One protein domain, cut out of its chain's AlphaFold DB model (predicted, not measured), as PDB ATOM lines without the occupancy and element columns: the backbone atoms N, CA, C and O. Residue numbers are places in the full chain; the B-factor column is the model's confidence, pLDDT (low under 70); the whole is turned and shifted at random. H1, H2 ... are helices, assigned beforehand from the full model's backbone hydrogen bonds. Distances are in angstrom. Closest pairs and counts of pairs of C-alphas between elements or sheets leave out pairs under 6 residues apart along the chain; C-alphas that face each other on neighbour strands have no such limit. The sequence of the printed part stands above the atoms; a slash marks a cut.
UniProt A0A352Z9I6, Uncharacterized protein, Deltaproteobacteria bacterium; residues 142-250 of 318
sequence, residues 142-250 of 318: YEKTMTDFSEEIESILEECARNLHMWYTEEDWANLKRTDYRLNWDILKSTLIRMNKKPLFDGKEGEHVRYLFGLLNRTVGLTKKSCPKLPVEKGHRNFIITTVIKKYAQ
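This is residues 142 to 250 of the 318 residues of an uncharacterized protein of Deltaproteobacteria bacterium (UniProt A0A352Z9I6). Four helices are packed crosswise: H1 and H4 cross at a steep angle in the middle, H5 packs on both from one side, and H3 packs on both from the other. The short helix H2 lies at one end of the longest axis, in the stretch that joins H1 to H3, and touches no other helix. The printed part has 109 residues with five named helices, H1 to H5 in chain order, and no named strand; its class is all helix. It is compact, with a radius of gyration of the C-alphas of 13.6 A, and its C-alphas span 42 by 27 by 23 A, only just elongated.

Start with H1, residues 142 to 162, and look at residues 153 to 161: with these alone it touches H4, residues 207 to 226. The closest C-alphas are those of Leu 157 and Leu 216, 6.3 A apart, and the two helices run the same way at a steep tilt of 57 degrees. H5, residues 234 to 248, touches H1 at a steep tilt of 47 degrees, opposite ways; their closest C-alphas, of Ala 161 and Arg 237, are 6.6 A apart. H5 also touches H4, opposite ways at a steep tilt of 55 degrees, with the C-alphas of Thr 219 and Ile 241 closest at 6.2 A. Now look at H3, residues 181 to 194, which is apart from H5. It touches H1 at 73 degrees, about perpendicular, and the closest C-alphas are those of Cys 160 and Ile 187, 6.3 A apart. It touches H4 at a steep tilt of 63 degrees, opposite ways, with the C-alphas of Asn 184 and Asn 217 closest at 6.7 A. The packing of the helices is mostly crossed, with no touching pair at a shallow tilt. H2, residues 170 to 175, is close to H4 but not clearly touching it, with the C-alphas of Trp 173 and Lys 224 closest at 7.3 A. In H2, H3, H4 and H5 every O i to N i+4 pair is within hydrogen-bond range; in H1 15 of 17 are.

Find C-alpha 142 at (-21.791, -22.060, 26.152); from there H1 runs 30.3 A to C-alpha 162. H2 follows at residues 170 to 175, and H3 runs 20.0 A from residue 181 to residue 194. H4 begins at C-alpha 207, at (-18.948, -42.327, 25.977), and runs 28.7 A to residue 226. H5 runs 21.0 A from residue 234 to C-alpha 248, at (-31.972, -35.660, 21.525).

The two C-alphas farthest apart are those of Tyr 142 and Glu 171, at 44.2 A. The printed part has no cut. The link from H3 to H4, residues 195 to 206, is long; the link from H2 to H3 is tight. The mean pLDDT of the printed part is 89.6, and residues 142 to 149 and residue 250 are under 70.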
ATOM      1  N   TYR A 142     -21.160 -20.778  26.497       55.69
ATOM      2  CA  TYR A 142     -21.791 -22.060  26.152       55.69
ATOM      3  C   TYR A 142     -22.191 -22.174  24.670       55.69
ATOM      4  O   TYR A 142     -22.039 -23.237  24.067       55.69
ATOM      5  N   GLU A 143     -22.652 -21.079  24.056       56.59
ATOM      6  CA  GLU A 143     -23.149 -21.078  22.668       56.59
ATOM      7  C   GLU A 143     -22.068 -21.490  21.658       56.59
ATOM      8  O   GLU A 143     -22.339 -22.207  20.692       56.59
ATOM      9  N   LYS A 144     -20.810 -21.112  21.913       52.28
ATOM     10  CA  LYS A 144     -19.692 -21.407  21.014       52.28
ATOM     11  C   LYS A 144     -19.293 -22.889  21.041       52.28
ATOM     12  O   LYS A 144     -19.168 -23.503  19.991       52.28
ATOM     13  N   THR A 145     -19.165 -23.490  22.226       52.34
ATOM     14  CA  THR A 145     -18.751 -24.901  22.375       52.34
ATOM     15  C   THR A 145     -19.805 -25.887  21.864       52.34
ATOM     16  O   THR A 145     -19.457 -26.947  21.351       52.34
ATOM     17  N   MET A 146     -21.093 -25.545  21.970       58.47
ATOM     18  CA  MET A 146     -22.171 -26.368  21.409       58.47
ATOM     19  C   MET A 146     -22.186 -26.370  19.880       58.47
ATOM     20  O   MET A 146     -22.564 -27.377  19.286       58.47
ATOM     21  N   THR A 147     -21.763 -25.271  19.250       60.03
ATOM     22  CA  THR A 147     -21.749 -25.144  17.787       60.03
ATOM     23  C   THR A 147     -20.708 -26.087  17.176       60.03
ATOM     24  O   THR A 147     -21.071 -26.952  16.384       60.03
ATOM     25  N   ASP A 148     -19.458 -26.025  17.646       58.19
ATOM     26  CA  ASP A 148     -18.360 -26.867  17.137       58.19
ATOM     27  C   ASP A 148     -18.617 -28.370  17.376       58.19
ATOM     28  O   ASP A 148     -18.361 -29.212  16.515       58.19
ATOM     29  N   PHE A 149     -19.176 -28.720  18.540       66.19
ATOM     30  CA  PHE A 149     -19.541 -30.102  18.869       66.19
ATOM     31  C   PHE A 149     -20.687 -30.633  17.995       66.19
ATOM     32  O   PHE A 149     -20.724 -31.823  17.673       66.19
ATOM     33  N   SER A 150     -21.622 -29.764  17.600       75.06
ATOM     34  CA  SER A 150     -22.720 -30.139  16.711       75.06
ATOM     35  C   SER A 150     -22.191 -30.499  15.325       75.06
ATOM     36  O   SER A 150     -22.561 -31.553  14.817       75.06
ATOM     37  N   GLU A 151     -21.291 -29.699  14.743       84.19
ATOM     38  CA  GLU A 151     -20.793 -29.880  13.367       84.19
ATOM     39  C   GLU A 151     -20.124 -31.243  13.126       84.19
ATOM     40  O   GLU A 151     -20.410 -31.917  12.132       84.19
ATOM     41  N   GLU A 152     -19.269 -31.693  14.051       88.88
ATOM     42  CA  GLU A 152     -18.628 -33.011  13.958       88.88
ATOM     43  C   GLU A 152     -19.667 -34.142  13.976       88.88
ATOM     44  O   GLU A 152     -19.607 -35.071  13.164       88.88
ATOM     45  N   ILE A 153     -20.640 -34.051  14.887       90.62
ATOM     46  CA  ILE A 153     -21.723 -35.027  15.006       90.62
ATOM     47  C   ILE A 153     -22.561 -35.049  13.728       90.62
ATOM     48  O   ILE A 153     -22.858 -36.135  13.225       90.62
ATOM     49  N   GLU A 154     -22.927 -33.883  13.184       93.12
ATOM     50  CA  GLU A 154     -23.702 -33.808  11.941       93.12
ATOM     51  C   GLU A 154     -22.949 -34.496  10.802       93.12
ATOM     52  O   GLU A 154     -23.541 -35.292  10.078       93.12
ATOM     53  N   SER A 155     -21.638 -34.249  10.683       94.75
ATOM     54  CA  SER A 155     -20.794 -34.841   9.642       94.75
ATOM     55  C   SER A 155     -20.737 -36.368   9.735       94.75
ATOM     56  O   SER A 155     -20.934 -37.052   8.728       94.75
ATOM     57  N   ILE A 156     -20.531 -36.920  10.936       96.19
ATOM     58  CA  ILE A 156     -20.494 -38.377  11.147       96.19
ATOM     59  C   ILE A 156     -21.859 -39.004  10.832       96.19
ATOM     60  O   ILE A 156     -21.931 -40.047  10.175       96.19
ATOM     61  N   LEU A 157     -22.952 -38.383  11.286       96.44
ATOM     62  CA  LEU A 157     -24.305 -38.884  11.040       96.44
ATOM     63  C   LEU A 157     -24.701 -38.780   9.564       96.44
ATOM     64  O   LEU A 157     -25.362 -39.691   9.065       96.44
ATOM     65  N   GLU A 158     -24.293 -37.718   8.864       96.50
ATOM     66  CA  GLU A 158     -24.515 -37.563   7.423       96.50
ATOM     67  C   GLU A 158     -23.815 -38.679   6.662       96.50
ATOM     68  O   GLU A 158     -24.457 -39.354   5.856       96.50
ATOM     69  N   GLU A 159     -22.557 -38.954   7.003       96.69
ATOM     70  CA  GLU A 159     -21.778 -40.012   6.373       96.69
ATOM     71  C   GLU A 159     -22.393 -41.397   6.618       96.69
ATOM     72  O   GLU A 159     -22.492 -42.207   5.693       96.69
ATOM     73  N   CYS A 160     -22.886 -41.668   7.830       97.44
ATOM     74  CA  CYS A 160     -23.628 -42.898   8.113       97.44
ATOM     75  C   CYS A 160     -24.923 -42.971   7.279       97.44
ATOM     76  O   CYS A 160     -25.179 -43.968   6.600       97.44
ATOM     77  N   ALA A 161     -25.729 -41.903   7.297       96.38
ATOM     78  CA  ALA A 161     -27.038 -41.844   6.646       96.38
ATOM     79  C   ALA A 161     -26.945 -41.934   5.111       96.38
ATOM     80  O   ALA A 161     -27.776 -42.573   4.465       96.38
ATOM     81  N   ARG A 162     -25.919 -41.315   4.519       95.62
ATOM     82  CA  ARG A 162     -25.607 -41.353   3.082       95.62
ATOM     83  C   ARG A 162     -25.400 -42.782   2.590       95.62
ATOM     84  O   ARG A 162     -25.813 -43.133   1.486       95.62
ATOM     85  N   ASN A 163     -24.809 -43.607   3.442       94.62
ATOM     86  CA  ASN A 163     -24.353 -44.945   3.114       94.62
ATOM     87  C   ASN A 163     -25.349 -46.054   3.476       94.62
ATOM     88  O   ASN A 163     -25.062 -47.203   3.168       94.62
ATOM     89  N   LEU A 164     -26.521 -45.752   4.057       96.00
ATOM     90  CA  LEU A 164     -27.490 -46.777   4.495       96.00
ATOM     91  C   LEU A 164     -27.859 -47.788   3.400       96.00
ATOM     92  O   LEU A 164     -27.989 -48.972   3.692       96.00
ATOM     93  N   HIS A 165     -27.968 -47.338   2.148       94.62
ATOM     94  CA  HIS A 165     -28.290 -48.174   0.984       94.62
ATOM     95  C   HIS A 165     -27.239 -49.251   0.664       94.62
ATOM     96  O   HIS A 165     -27.528 -50.178  -0.080       94.62
ATOM     97  N   MET A 166     -26.019 -49.126   1.201       95.69
ATOM     98  CA  MET A 166     -24.966 -50.136   1.054       95.69
ATOM     99  C   MET A 166     -25.014 -51.209   2.150       95.69
ATOM    100  O   MET A 166     -24.320 -52.214   2.038       95.69
ATOM    101  N   TRP A 167     -25.780 -50.980   3.221       96.25
ATOM    102  CA  TRP A 167     -25.825 -51.847   4.404       96.25
ATOM    103  C   TRP A 167     -27.176 -52.532   4.579       96.25
ATOM    104  O   TRP A 167     -27.222 -53.698   4.952       96.25
ATOM    105  N   TYR A 168     -28.263 -51.814   4.307       96.00
ATOM    106  CA  TYR A 168     -29.615 -52.355   4.326       96.00
ATOM    107  C   TYR A 168     -30.021 -52.782   2.920       96.00
ATOM    108  O   TYR A 168     -30.021 -51.958   2.001       96.00
ATOM    109  N   THR A 169     -30.427 -54.042   2.761       93.81
ATOM    110  CA  THR A 169     -31.133 -54.461   1.546       93.81
ATOM    111  C   THR A 169     -32.520 -53.810   1.489       93.81
ATOM    112  O   THR A 169     -33.041 -53.330   2.501       93.81
ATOM    113  N   GLU A 170     -33.150 -53.788   0.311       91.19
ATOM    114  CA  GLU A 170     -34.530 -53.295   0.191       91.19
ATOM    115  C   GLU A 170     -35.499 -54.088   1.080       91.19
ATOM    116  O   GLU A 170     -36.396 -53.500   1.687       91.19
ATOM    117  N   GLU A 171     -35.291 -55.403   1.200       92.38
ATOM    118  CA  GLU A 171     -36.102 -56.284   2.039       92.38
ATOM    119  C   GLU A 171     -35.895 -55.995   3.530       92.38
ATOM    120  O   GLU A 171     -36.877 -55.798   4.255       92.38
ATOM    121  N   ASP A 172     -34.642 -55.886   3.984       92.31
ATOM    122  CA  ASP A 172     -34.323 -55.546   5.376       92.31
ATOM    123  C   ASP A 172     -34.911 -54.184   5.741       92.31
ATOM    124  O   ASP A 172     -35.564 -54.029   6.773       92.31
ATOM    125  N   TRP A 173     -34.737 -53.193   4.860       95.00
ATOM    126  CA  TRP A 173     -35.272 -51.856   5.071       95.00
ATOM    127  C   TRP A 173     -36.795 -51.854   5.113       95.00
ATOM    128  O   TRP A 173     -37.383 -51.212   5.984       95.00
ATOM    129  N   ALA A 174     -37.464 -52.564   4.203       91.56
ATOM    130  CA  ALA A 174     -38.919 -52.667   4.190       91.56
ATOM    131  C   ALA A 174     -39.439 -53.276   5.501       91.56
ATOM    132  O   ALA A 174     -40.370 -52.724   6.101       91.56
ATOM    133  N   ASN A 175     -38.776 -54.329   5.980       91.25
ATOM    134  CA  ASN A 175     -39.172 -55.123   7.139       91.25
ATOM    135  C   ASN A 175     -38.617 -54.632   8.487       91.25
ATOM    136  O   ASN A 175     -38.964 -55.208   9.523       91.25
ATOM    137  N   LEU A 176     -37.812 -53.563   8.513       90.38
ATOM    138  CA  LEU A 176     -37.232 -53.004   9.736       90.38
ATOM    139  C   LEU A 176     -38.322 -52.480  10.689       90.38
ATOM    140  O   LEU A 176     -38.827 -51.364  10.543       90.38
ATOM    141  N   LYS A 177     -38.692 -53.306  11.676       85.62
ATOM    142  CA  LYS A 177     -39.701 -52.996  12.711       85.62
ATOM    143  C   LYS A 177     -39.094 -52.489  14.021       85.62
ATOM    144  O   LYS A 177     -39.789 -51.832  14.793       85.62
ATOM    145  N   ARG A 178     -37.837 -52.840  14.297       86.00
ATOM    146  CA  ARG A 178     -37.100 -52.556  15.540       86.00
ATOM    147  C   ARG A 178     -35.690 -52.087  15.199       86.00
ATOM    148  O   ARG A 178     -35.274 -52.195  14.051       86.00
ATOM    149  N   THR A 179     -34.973 -51.562  16.186       91.00
ATOM    150  CA  THR A 179     -33.583 -51.131  16.004       91.00
ATOM    151  C   THR A 179     -32.688 -52.341  15.750       91.00
ATOM    152  O   THR A 179     -32.595 -53.223  16.600       91.00
ATOM    153  N   ASP A 180     -31.991 -52.368  14.614       93.88
ATOM    154  CA  ASP A 180     -30.914 -53.329  14.381       93.88
ATOM    155  C   ASP A 180     -29.604 -52.782  14.962       93.88
ATOM    156  O   ASP A 180     -28.838 -52.079  14.298       93.88
ATOM    157  N   TYR A 181     -29.369 -53.062  16.247       94.94
ATOM    158  CA  TYR A 181     -28.178 -52.575  16.945       94.94
ATOM    159  C   TYR A 181     -26.878 -53.088  16.322       94.94
ATOM    160  O   TYR A 181     -25.887 -52.361  16.306       94.94
ATOM    161  N   ARG A 182     -26.868 -54.315  15.786       95.12
ATOM    162  CA  ARG A 182     -25.660 -54.895  15.201       95.12
ATOM    163  C   ARG A 182     -25.308 -54.188  13.901       95.12
ATOM    164  O   ARG A 182     -24.197 -53.679  13.783       95.12
ATOM    165  N   LEU A 183     -26.262 -54.095  12.978       96.00
ATOM    166  CA  LEU A 183     -26.026 -53.460  11.688       96.00
ATOM    167  C   LEU A 183     -25.727 -51.962  11.842       96.00
ATOM    168  O   LEU A 183     -24.778 -51.456  11.246       96.00
ATOM    169  N   ASN A 184     -26.468 -51.255  12.702       97.00
ATOM    170  CA  ASN A 184     -26.197 -49.841  12.973       97.00
ATOM    171  C   ASN A 184     -24.813 -49.624  13.597       97.00
ATOM    172  O   ASN A 184     -24.163 -48.616  13.312       97.00
ATOM    173  N   TRP A 185     -24.344 -50.547  14.439       96.94
ATOM    174  CA  TRP A 185     -23.009 -50.449  15.020       96.94
ATOM    175  C   TRP A 185     -21.930 -50.658  13.963       96.94
ATOM    176  O   TRP A 185     -20.972 -49.886  13.919       96.94
ATOM    177  N   ASP A 186     -22.105 -51.635  13.075       97.06
ATOM    178  CA  ASP A 186     -21.169 -51.893  11.981       97.06
ATOM    179  C   ASP A 186     -21.067 -50.687  11.023       97.06
ATOM    180  O   ASP A 186     -19.958 -50.297  10.638       97.06
ATOM    181  N   ILE A 187     -22.194 -50.015  10.741       97.81
ATOM    182  CA  ILE A 187     -22.240 -48.754   9.978       97.81
ATOM    183  C   ILE A 187     -21.411 -47.661  10.665       97.81
ATOM    184  O   ILE A 187     -20.550 -47.039  10.029       97.81
ATOM    185  N   LEU A 188     -21.652 -47.423  11.961       97.69
ATOM    186  CA  LEU A 188     -20.940 -46.389  12.713       97.69
ATOM    187  C   LEU A 188     -19.447 -46.700  12.790       97.69
ATOM    188  O   LEU A 188     -18.617 -45.842  12.502       97.69
ATOM    189  N   LYS A 189     -19.098 -47.939  13.140       97.25
ATOM    190  CA  LYS A 189     -17.715 -48.400  13.257       97.25
ATOM    191  C   LYS A 189     -16.956 -48.213  11.947       97.25
ATOM    192  O   LYS A 189     -15.855 -47.666  11.963       97.25
ATOM    193  N   SER A 190     -17.544 -48.622  10.821       97.62
ATOM    194  CA  SER A 190     -16.954 -48.428   9.492       97.62
ATOM    195  C   SER A 190     -16.734 -46.943   9.187       97.62
ATOM    196  O   SER A 190     -15.653 -46.549   8.748       97.62
ATOM    197  N   THR A 191     -17.727 -46.106   9.493       97.62
ATOM    198  CA  THR A 191     -17.663 -44.657   9.272       97.62
ATOM    199  C   THR A 191     -16.557 -44.001  10.096       97.62
ATOM    200  O   THR A 191     -15.727 -43.284   9.542       97.62
ATOM    201  N   LEU A 192     -16.480 -44.304  11.396       96.69
ATOM    202  CA  LEU A 192     -15.442 -43.773  12.282       96.69
ATOM    203  C   LEU A 192     -14.040 -44.156  11.799       96.69
ATOM    204  O   LEU A 192     -13.171 -43.290  11.735       96.69
ATOM    205  N   ILE A 193     -13.833 -45.412  11.385       96.69
ATOM    206  CA  ILE A 193     -12.543 -45.873  10.851       96.69
ATOM    207  C   ILE A 193     -12.153 -45.079   9.598       96.69
ATOM    208  O   ILE A 193     -11.025 -44.598   9.515       96.69
ATOM    209  N   ARG A 194     -13.076 -44.880   8.645       95.94
ATOM    210  CA  ARG A 194     -12.802 -44.081   7.432       95.94
ATOM    211  C   ARG A 194     -12.474 -42.621   7.741       95.94
ATOM    212  O   ARG A 194     -11.719 -42.000   7.004       95.94
ATOM    213  N   MET A 195     -13.030 -42.086   8.825       95.00
ATOM    214  CA  MET A 195     -12.773 -40.725   9.299       95.00
ATOM    215  C   MET A 195     -11.558 -40.633  10.242       95.00
ATOM    216  O   MET A 195     -11.374 -39.601  10.884       95.00
ATOM    217  N   ASN A 196     -10.729 -41.683  10.341       94.62
ATOM    218  CA  ASN A 196      -9.567 -41.764  11.237       94.62
ATOM    219  C   ASN A 196      -9.907 -41.550  12.727       94.62
ATOM    220  O   ASN A 196      -9.123 -40.981  13.486       94.62
ATOM    221  N   LYS A 197     -11.082 -42.020  13.161       93.31
ATOM    222  CA  LYS A 197     -11.554 -41.978  14.553       93.31
ATOM    223  C   LYS A 197     -11.582 -43.384  15.154       93.31
ATOM    224  O   LYS A 197     -11.824 -44.371  14.462       93.31
ATOM    225  N   LYS A 198     -11.351 -43.483  16.465       92.25
ATOM    226  CA  LYS A 198     -11.362 -44.765  17.188       92.25
ATOM    227  C   LYS A 198     -12.806 -45.202  17.495       92.25
ATOM    228  O   LYS A 198     -13.507 -44.471  18.191       92.25
ATOM    229  N   PRO A 199     -13.255 -46.391  17.055       93.19
ATOM    230  CA  PRO A 199     -14.600 -46.892  17.336       93.19
ATOM    231  C   PRO A 199     -14.645 -47.657  18.672       93.19
ATOM    232  O   PRO A 199     -14.926 -48.855  18.706       93.19
ATOM    233  N   LEU A 200     -14.309 -46.986  19.774       90.94
ATOM    234  CA  LEU A 200     -14.341 -47.585  21.112       90.94
ATOM    235  C   LEU A 200     -15.747 -47.477  21.692       90.94
ATOM    236  O   LEU A 200     -16.280 -46.381  21.771       90.94
ATOM    237  N   PHE A 201     -16.346 -48.596  22.094       86.62
ATOM    238  CA  PHE A 201     -17.697 -48.591  22.664       86.62
ATOM    239  C   PHE A 201     -17.708 -48.592  24.195       86.62
ATOM    240  O   PHE A 201     -18.633 -48.046  24.789       86.62
ATOM    241  N   ASP A 202     -16.685 -49.158  24.836       84.31
ATOM    242  CA  ASP A 202     -16.631 -49.361  26.287       84.31
ATOM    243  C   ASP A 202     -15.839 -48.277  27.029       84.31
ATOM    244  O   ASP A 202     -15.065 -47.513  26.452       84.31
ATOM    245  N   GLY A 203     -16.040 -48.216  28.348       79.19
ATOM    246  CA  GLY A 203     -15.329 -47.300  29.242       79.19
ATOM    247  C   GLY A 203     -15.704 -45.826  29.057       79.19
ATOM    248  O   GLY A 203     -16.668 -45.487  28.358       79.19
ATOM    249  N   LYS A 204     -14.936 -44.946  29.715       79.94
ATOM    250  CA  LYS A 204     -15.079 -43.481  29.600       79.94
ATOM    251  C   LYS A 204     -14.745 -42.995  28.187       79.94
ATOM    252  O   LYS A 204     -15.462 -42.172  27.635       79.94
ATOM    253  N   GLU A 205     -13.718 -43.574  27.566       80.81
ATOM    254  CA  GLU A 205     -13.311 -43.240  26.192       80.81
ATOM    255  C   GLU A 205     -14.410 -43.544  25.159       80.81
ATOM    256  O   GLU A 205     -14.512 -42.857  24.144       80.81
ATOM    257  N   GLY A 206     -15.270 -44.534  25.428       87.38
ATOM    258  CA  GLY A 206     -16.393 -44.887  24.562       87.38
ATOM    259  C   GLY A 206     -17.665 -44.054  24.749       87.38
ATOM    260  O   GLY A 206     -18.613 -44.244  23.990       87.38
ATOM    261  N   GLU A 207     -17.734 -43.128  25.716       88.00
ATOM    262  CA  GLU A 207     -18.948 -42.327  25.977       88.00
ATOM    263  C   GLU A 207     -19.421 -41.553  24.744       88.00
ATOM    264  O   GLU A 207     -20.603 -41.589  24.396       88.00
ATOM    265  N   HIS A 208     -18.492 -40.900  24.048       89.12
ATOM    266  CA  HIS A 208     -18.804 -40.139  22.843       89.12
ATOM    267  C   HIS A 208     -19.332 -41.039  21.714       89.12
ATOM    268  O   HIS A 208     -20.298 -40.700  21.033       89.12
ATOM    269  N   VAL A 209     -18.746 -42.225  21.548       93.00
ATOM    270  CA  VAL A 209     -19.157 -43.187  20.520       93.00
ATOM    271  C   VAL A 209     -20.516 -43.809  20.851       93.00
ATOM    272  O   VAL A 209     -21.338 -43.962  19.950       93.00
ATOM    273  N   ARG A 210     -20.806 -44.104  22.127       92.56
ATOM    274  CA  ARG A 210     -22.147 -44.534  22.568       92.56
ATOM    275  C   ARG A 210     -23.194 -43.464  22.290       92.56
ATOM    276  O   ARG A 210     -24.286 -43.785  21.821       92.56
ATOM    277  N   TYR A 211     -22.844 -42.199  22.512       91.81
ATOM    278  CA  TYR A 211     -23.725 -41.084  22.197       91.81
ATOM    279  C   TYR A 211     -24.001 -40.980  20.691       91.81
ATOM    280  O   TYR A 211     -25.167 -40.966  20.292       91.81
ATOM    281  N   LEU A 212     -22.959 -41.005  19.853       94.19
ATOM    282  CA  LEU A 212     -23.092 -41.051  18.391       94.19
ATOM    283  C   LEU A 212     -23.939 -42.239  17.930       94.19
ATOM    284  O   LEU A 212     -24.802 -42.087  17.067       94.19
ATOM    285  N   PHE A 213     -23.734 -43.411  18.527       95.81
ATOM    286  CA  PHE A 213     -24.502 -44.611  18.221       95.81
ATOM    287  C   PHE A 213     -25.983 -44.454  18.567       95.81
ATOM    288  O   PHE A 213     -26.856 -44.805  17.773       95.81
ATOM    289  N   GLY A 214     -26.277 -43.850  19.716       94.44
ATOM    290  CA  GLY A 214     -27.621 -43.447  20.101       94.44
ATOM    291  C   GLY A 214     -28.294 -42.552  19.069       94.44
ATOM    292  O   GLY A 214     -29.411 -42.835  18.631       94.44
ATOM    293  N   LEU A 215     -27.596 -41.497  18.645       94.50
ATOM    294  CA  LEU A 215     -28.086 -40.583  17.617       94.50
ATOM    295  C   LEU A 215     -28.274 -41.292  16.272       94.50
ATOM    296  O   LEU A 215     -29.304 -41.095  15.636       94.50
ATOM    297  N   LEU A 216     -27.356 -42.174  15.868       96.69
ATOM    298  CA  LEU A 216     -27.494 -42.968  14.648       96.69
ATOM    299  C   LEU A 216     -28.742 -43.854  14.692       96.69
ATOM    300  O   LEU A 216     -29.517 -43.851  13.738       96.69
ATOM    301  N   ASN A 217     -28.991 -44.551  15.803       95.38
ATOM    302  CA  ASN A 217     -30.201 -45.358  15.974       95.38
ATOM    303  C   ASN A 217     -31.468 -44.500  15.818       95.38
ATOM    304  O   ASN A 217     -32.435 -44.913  15.168       95.38
ATOM    305  N   ARG A 218     -31.455 -43.266  16.347       93.50
ATOM    306  CA  ARG A 218     -32.557 -42.312  16.157       93.50
ATOM    307  C   ARG A 218     -32.693 -41.848  14.711       93.50
ATOM    308  O   ARG A 218     -33.826 -41.771  14.232       93.50
ATOM    309  N   THR A 219     -31.581 -41.567  14.040       95.19
ATOM    310  CA  THR A 219     -31.535 -41.178  12.628       95.19
ATOM    311  C   THR A 219     -32.124 -42.283  11.767       95.19
ATOM    312  O   THR A 219     -33.129 -42.040  11.113       95.19
ATOM    313  N   VAL A 220     -31.616 -43.514  11.864       95.56
ATOM    314  CA  VAL A 220     -32.119 -44.681  11.119       95.56
ATOM    315  C   VAL A 220     -33.614 -44.889  11.354       95.56
ATOM    316  O   VAL A 220     -34.378 -45.018  10.396       95.56
ATOM    317  N   GLY A 221     -34.065 -44.838  12.612       92.62
ATOM    318  CA  GLY A 221     -35.481 -44.991  12.944       92.62
ATOM    319  C   GLY A 221     -36.377 -43.901  12.341       92.62
ATOM    320  O   GLY A 221     -37.470 -44.198  11.859       92.62
ATOM    321  N   LEU A 222     -35.942 -42.635  12.337       93.00
ATOM    322  CA  LEU A 222     -36.697 -41.544  11.705       93.00
ATOM    323  C   LEU A 222     -36.622 -41.589  10.176       93.00
ATOM    324  O   LEU A 222     -37.627 -41.317   9.513       93.00
ATOM    325  N   THR A 223     -35.484 -41.985   9.610       94.69
ATOM    326  CA  THR A 223     -35.331 -42.232   8.175       94.69
ATOM    327  C   THR A 223     -36.297 -43.317   7.720       94.69
ATOM    328  O   THR A 223     -37.059 -43.083   6.788       94.69
ATOM    329  N   LYS A 224     -36.374 -44.447   8.431       93.75
ATOM    330  CA  LYS A 224     -37.311 -45.540   8.134       93.75
ATOM    331  C   LYS A 224     -38.772 -45.097   8.175       93.75
ATOM    332  O   LYS A 224     -39.566 -45.505   7.331       93.75
ATOM    333  N   LYS A 225     -39.135 -44.244   9.136       91.12
ATOM    334  CA  LYS A 225     -40.506 -43.719   9.265       91.12
ATOM    335  C   LYS A 225     -40.891 -42.748   8.152       91.12
ATOM    336  O   LYS A 225     -42.059 -42.690   7.787       91.12
ATOM    337  N   SER A 226     -39.938 -41.967   7.654       92.00
ATOM    338  CA  SER A 226     -40.205 -40.876   6.708       92.00
ATOM    339  C   SER A 226     -39.853 -41.206   5.256       92.00
ATOM    340  O   SER A 226     -40.335 -40.526   4.357       92.00
ATOM    341  N   CYS A 227     -39.038 -42.234   5.012       91.62
ATOM    342  CA  CYS A 227     -38.575 -42.626   3.688       91.62
ATOM    343  C   CYS A 227     -38.633 -44.159   3.532       91.62
ATOM    344  O   CYS A 227     -37.791 -44.877   4.081       91.62
ATOM    345  N   PRO A 228     -39.610 -44.698   2.779       87.44
ATOM    346  CA  PRO A 228     -39.780 -46.143   2.632       87.44
ATOM    347  C   PRO A 228     -38.740 -46.796   1.711       87.44
ATOM    348  O   PRO A 228     -38.659 -48.019   1.689       87.44
ATOM    349  N   LYS A 229     -37.956 -46.009   0.960       90.75
ATOM    350  CA  LYS A 229     -36.942 -46.491   0.011       90.75
ATOM    351  C   LYS A 229     -35.574 -45.871   0.292       90.75
ATOM    352  O   LYS A 229     -35.491 -44.759   0.810       90.75
ATOM    353  N   LEU A 230     -34.521 -46.589  -0.075       93.06
ATOM    354  CA  LEU A 230     -33.137 -46.116  -0.085       93.06
ATOM    355  C   LEU A 230     -32.660 -45.992  -1.552       93.06
ATOM    356  O   LEU A 230     -33.189 -46.707  -2.400       93.06
ATOM    357  N   PRO A 231     -31.686 -45.119  -1.879       93.69
ATOM    358  CA  PRO A 231     -31.038 -44.147  -1.002       93.69
ATOM    359  C   PRO A 231     -31.949 -42.954  -0.686       93.69
ATOM    360  O   PRO A 231     -32.821 -42.579  -1.463       93.69
ATOM    361  N   VAL A 232     -31.722 -42.327   0.466       93.31
ATOM    362  CA  VAL A 232     -32.469 -41.131   0.878       93.31
ATOM    363  C   VAL A 232     -31.841 -39.886   0.263       93.31
ATOM    364  O   VAL A 232     -30.621 -39.743   0.308       93.31
ATOM    365  N   GLU A 233     -32.644 -38.962  -0.263       94.81
ATOM    366  CA  GLU A 233     -32.149 -37.688  -0.799       94.81
ATOM    367  C   GLU A 233     -31.415 -36.842   0.252       94.81
ATOM    368  O   GLU A 233     -31.791 -36.807   1.424       94.81
ATOM    369  N   LYS A 234     -30.386 -36.100  -0.180       94.62
ATOM    370  CA  LYS A 234     -29.525 -35.296   0.707       94.62
ATOM    371  C   LYS A 234     -30.314 -34.306   1.570       94.62
ATOM    372  O   LYS A 234     -30.075 -34.233   2.771       94.62
ATOM    373  N   GLY A 235     -31.264 -33.577   0.979       94.69
ATOM    374  CA  GLY A 235     -32.091 -32.613   1.717       94.69
ATOM    375  C   GLY A 235     -32.886 -33.275   2.845       94.69
ATOM    376  O   GLY A 235     -32.906 -32.772   3.968       94.69
ATOM    377  N   HIS A 236     -33.455 -34.454   2.575       95.06
ATOM    378  CA  HIS A 236     -34.211 -35.219   3.565       95.06
ATOM    379  C   HIS A 236     -33.315 -35.815   4.657       95.06
ATOM    380  O   HIS A 236     -33.665 -35.755   5.835       95.06
ATOM    381  N   ARG A 237     -32.123 -36.325   4.301       95.62
ATOM    382  CA  ARG A 237     -31.126 -36.780   5.291       95.62
ATOM    383  C   ARG A 237     -30.762 -35.662   6.266       95.62
ATOM    384  O   ARG A 237     -30.841 -35.868   7.474       95.62
ATOM    385  N   ASN A 238     -30.427 -34.481   5.746       94.81
ATOM    386  CA  ASN A 238     -30.048 -33.327   6.563       94.81
ATOM    387  C   ASN A 238     -31.188 -32.907   7.497       94.81
ATOM    388  O   ASN A 238     -30.967 -32.721   8.690       94.81
ATOM    389  N   PHE A 239     -32.421 -32.841   6.983       95.06
ATOM    390  CA  PHE A 239     -33.597 -32.545   7.798       95.06
ATOM    391  C   PHE A 239     -33.764 -33.526   8.973       95.06
ATOM    392  O   PHE A 239     -34.010 -33.102  10.107       95.06
ATOM    393  N   ILE A 240     -33.602 -34.831   8.726       95.44
ATOM    394  CA  ILE A 240     -33.687 -35.858   9.774       95.44
ATOM    395  C   ILE A 240     -32.585 -35.660  10.813       95.44
ATOM    396  O   ILE A 240     -32.887 -35.654  12.005       95.44
ATOM    397  N   ILE A 241     -31.333 -35.477  10.386       94.81
ATOM    398  CA  ILE A 241     -30.184 -35.307  11.289       94.81
ATOM    399  C   ILE A 241     -30.380 -34.077  12.176       94.81
ATOM    400  O   ILE A 241     -30.327 -34.200  13.400       94.81
ATOM    401  N   THR A 242     -30.728 -32.926  11.595       92.12
ATOM    402  CA  THR A 242     -31.030 -31.709  12.361       92.12
ATOM    403  C   THR A 242     -32.178 -31.933  13.348       92.12
ATOM    404  O   THR A 242     -32.128 -31.458  14.482       92.12
ATOM    405  N   THR A 243     -33.212 -32.681  12.957       91.69
ATOM    406  CA  THR A 243     -34.335 -33.017  13.847       91.69
ATOM    407  C   THR A 243     -33.891 -33.908  15.010       91.69
ATOM    408  O   THR A 243     -34.295 -33.677  16.151       91.69
ATOM    409  N   VAL A 244     -33.050 -34.913  14.746       91.00
ATOM    410  CA  VAL A 244     -32.483 -35.796  15.775       91.00
ATOM    411  C   VAL A 244     -31.636 -34.996  16.753       91.00
ATOM    412  O   VAL A 244     -31.854 -35.106  17.958       91.00
ATOM    413  N   ILE A 245     -30.725 -34.160  16.261       88.50
ATOM    414  CA  ILE A 245     -29.850 -33.348  17.110       88.50
ATOM    415  C   ILE A 245     -30.692 -32.399  17.962       88.50
ATOM    416  O   ILE A 245     -30.604 -32.445  19.183       88.50
ATOM    417  N   LYS A 246     -31.622 -31.640  17.370       84.50
ATOM    418  CA  LYS A 246     -32.499 -30.738  18.136       84.50
ATOM    419  C   LYS A 246     -33.319 -31.453  19.214       84.50
ATOM    420  O   LYS A 246     -33.527 -30.894  20.285       84.50
ATOM    421  N   LYS A 247     -33.803 -32.674  18.947       83.69
ATOM    422  CA  LYS A 247     -34.653 -33.416  19.895       83.69
ATOM    423  C   LYS A 247     -33.855 -34.151  20.977       83.69
ATOM    424  O   LYS A 247     -34.319 -34.212  22.110       83.69
ATOM    425  N   TYR A 248     -32.705 -34.736  20.643       81.00
ATOM    426  CA  TYR A 248     -31.972 -35.660  21.525       81.00
ATOM    427  C   TYR A 248     -30.638 -35.105  22.045       81.00
ATOM    428  O   TYR A 248     -30.088 -35.658  22.999       81.00
ATOM    429  N   ALA A 249     -30.151 -33.991  21.493       71.38
ATOM    430  CA  ALA A 249     -29.009 -33.235  22.011       71.38
ATOM    431  C   ALA A 249     -29.442 -32.091  22.947       71.38
ATOM    432  O   ALA A 249     -28.728 -31.098  23.069       71.38
ATOM    433  N   GLN A 250     -30.606 -32.213  23.603       68.31
ATOM    434  CA  GLN A 250     -31.122 -31.177  24.501       68.31
ATOM    435  C   GLN A 250     -30.074 -30.721  25.524       68.31
ATOM    436  O   GLN A 250     -29.362 -31.531  26.138       68.31
TER     437      GLN A 250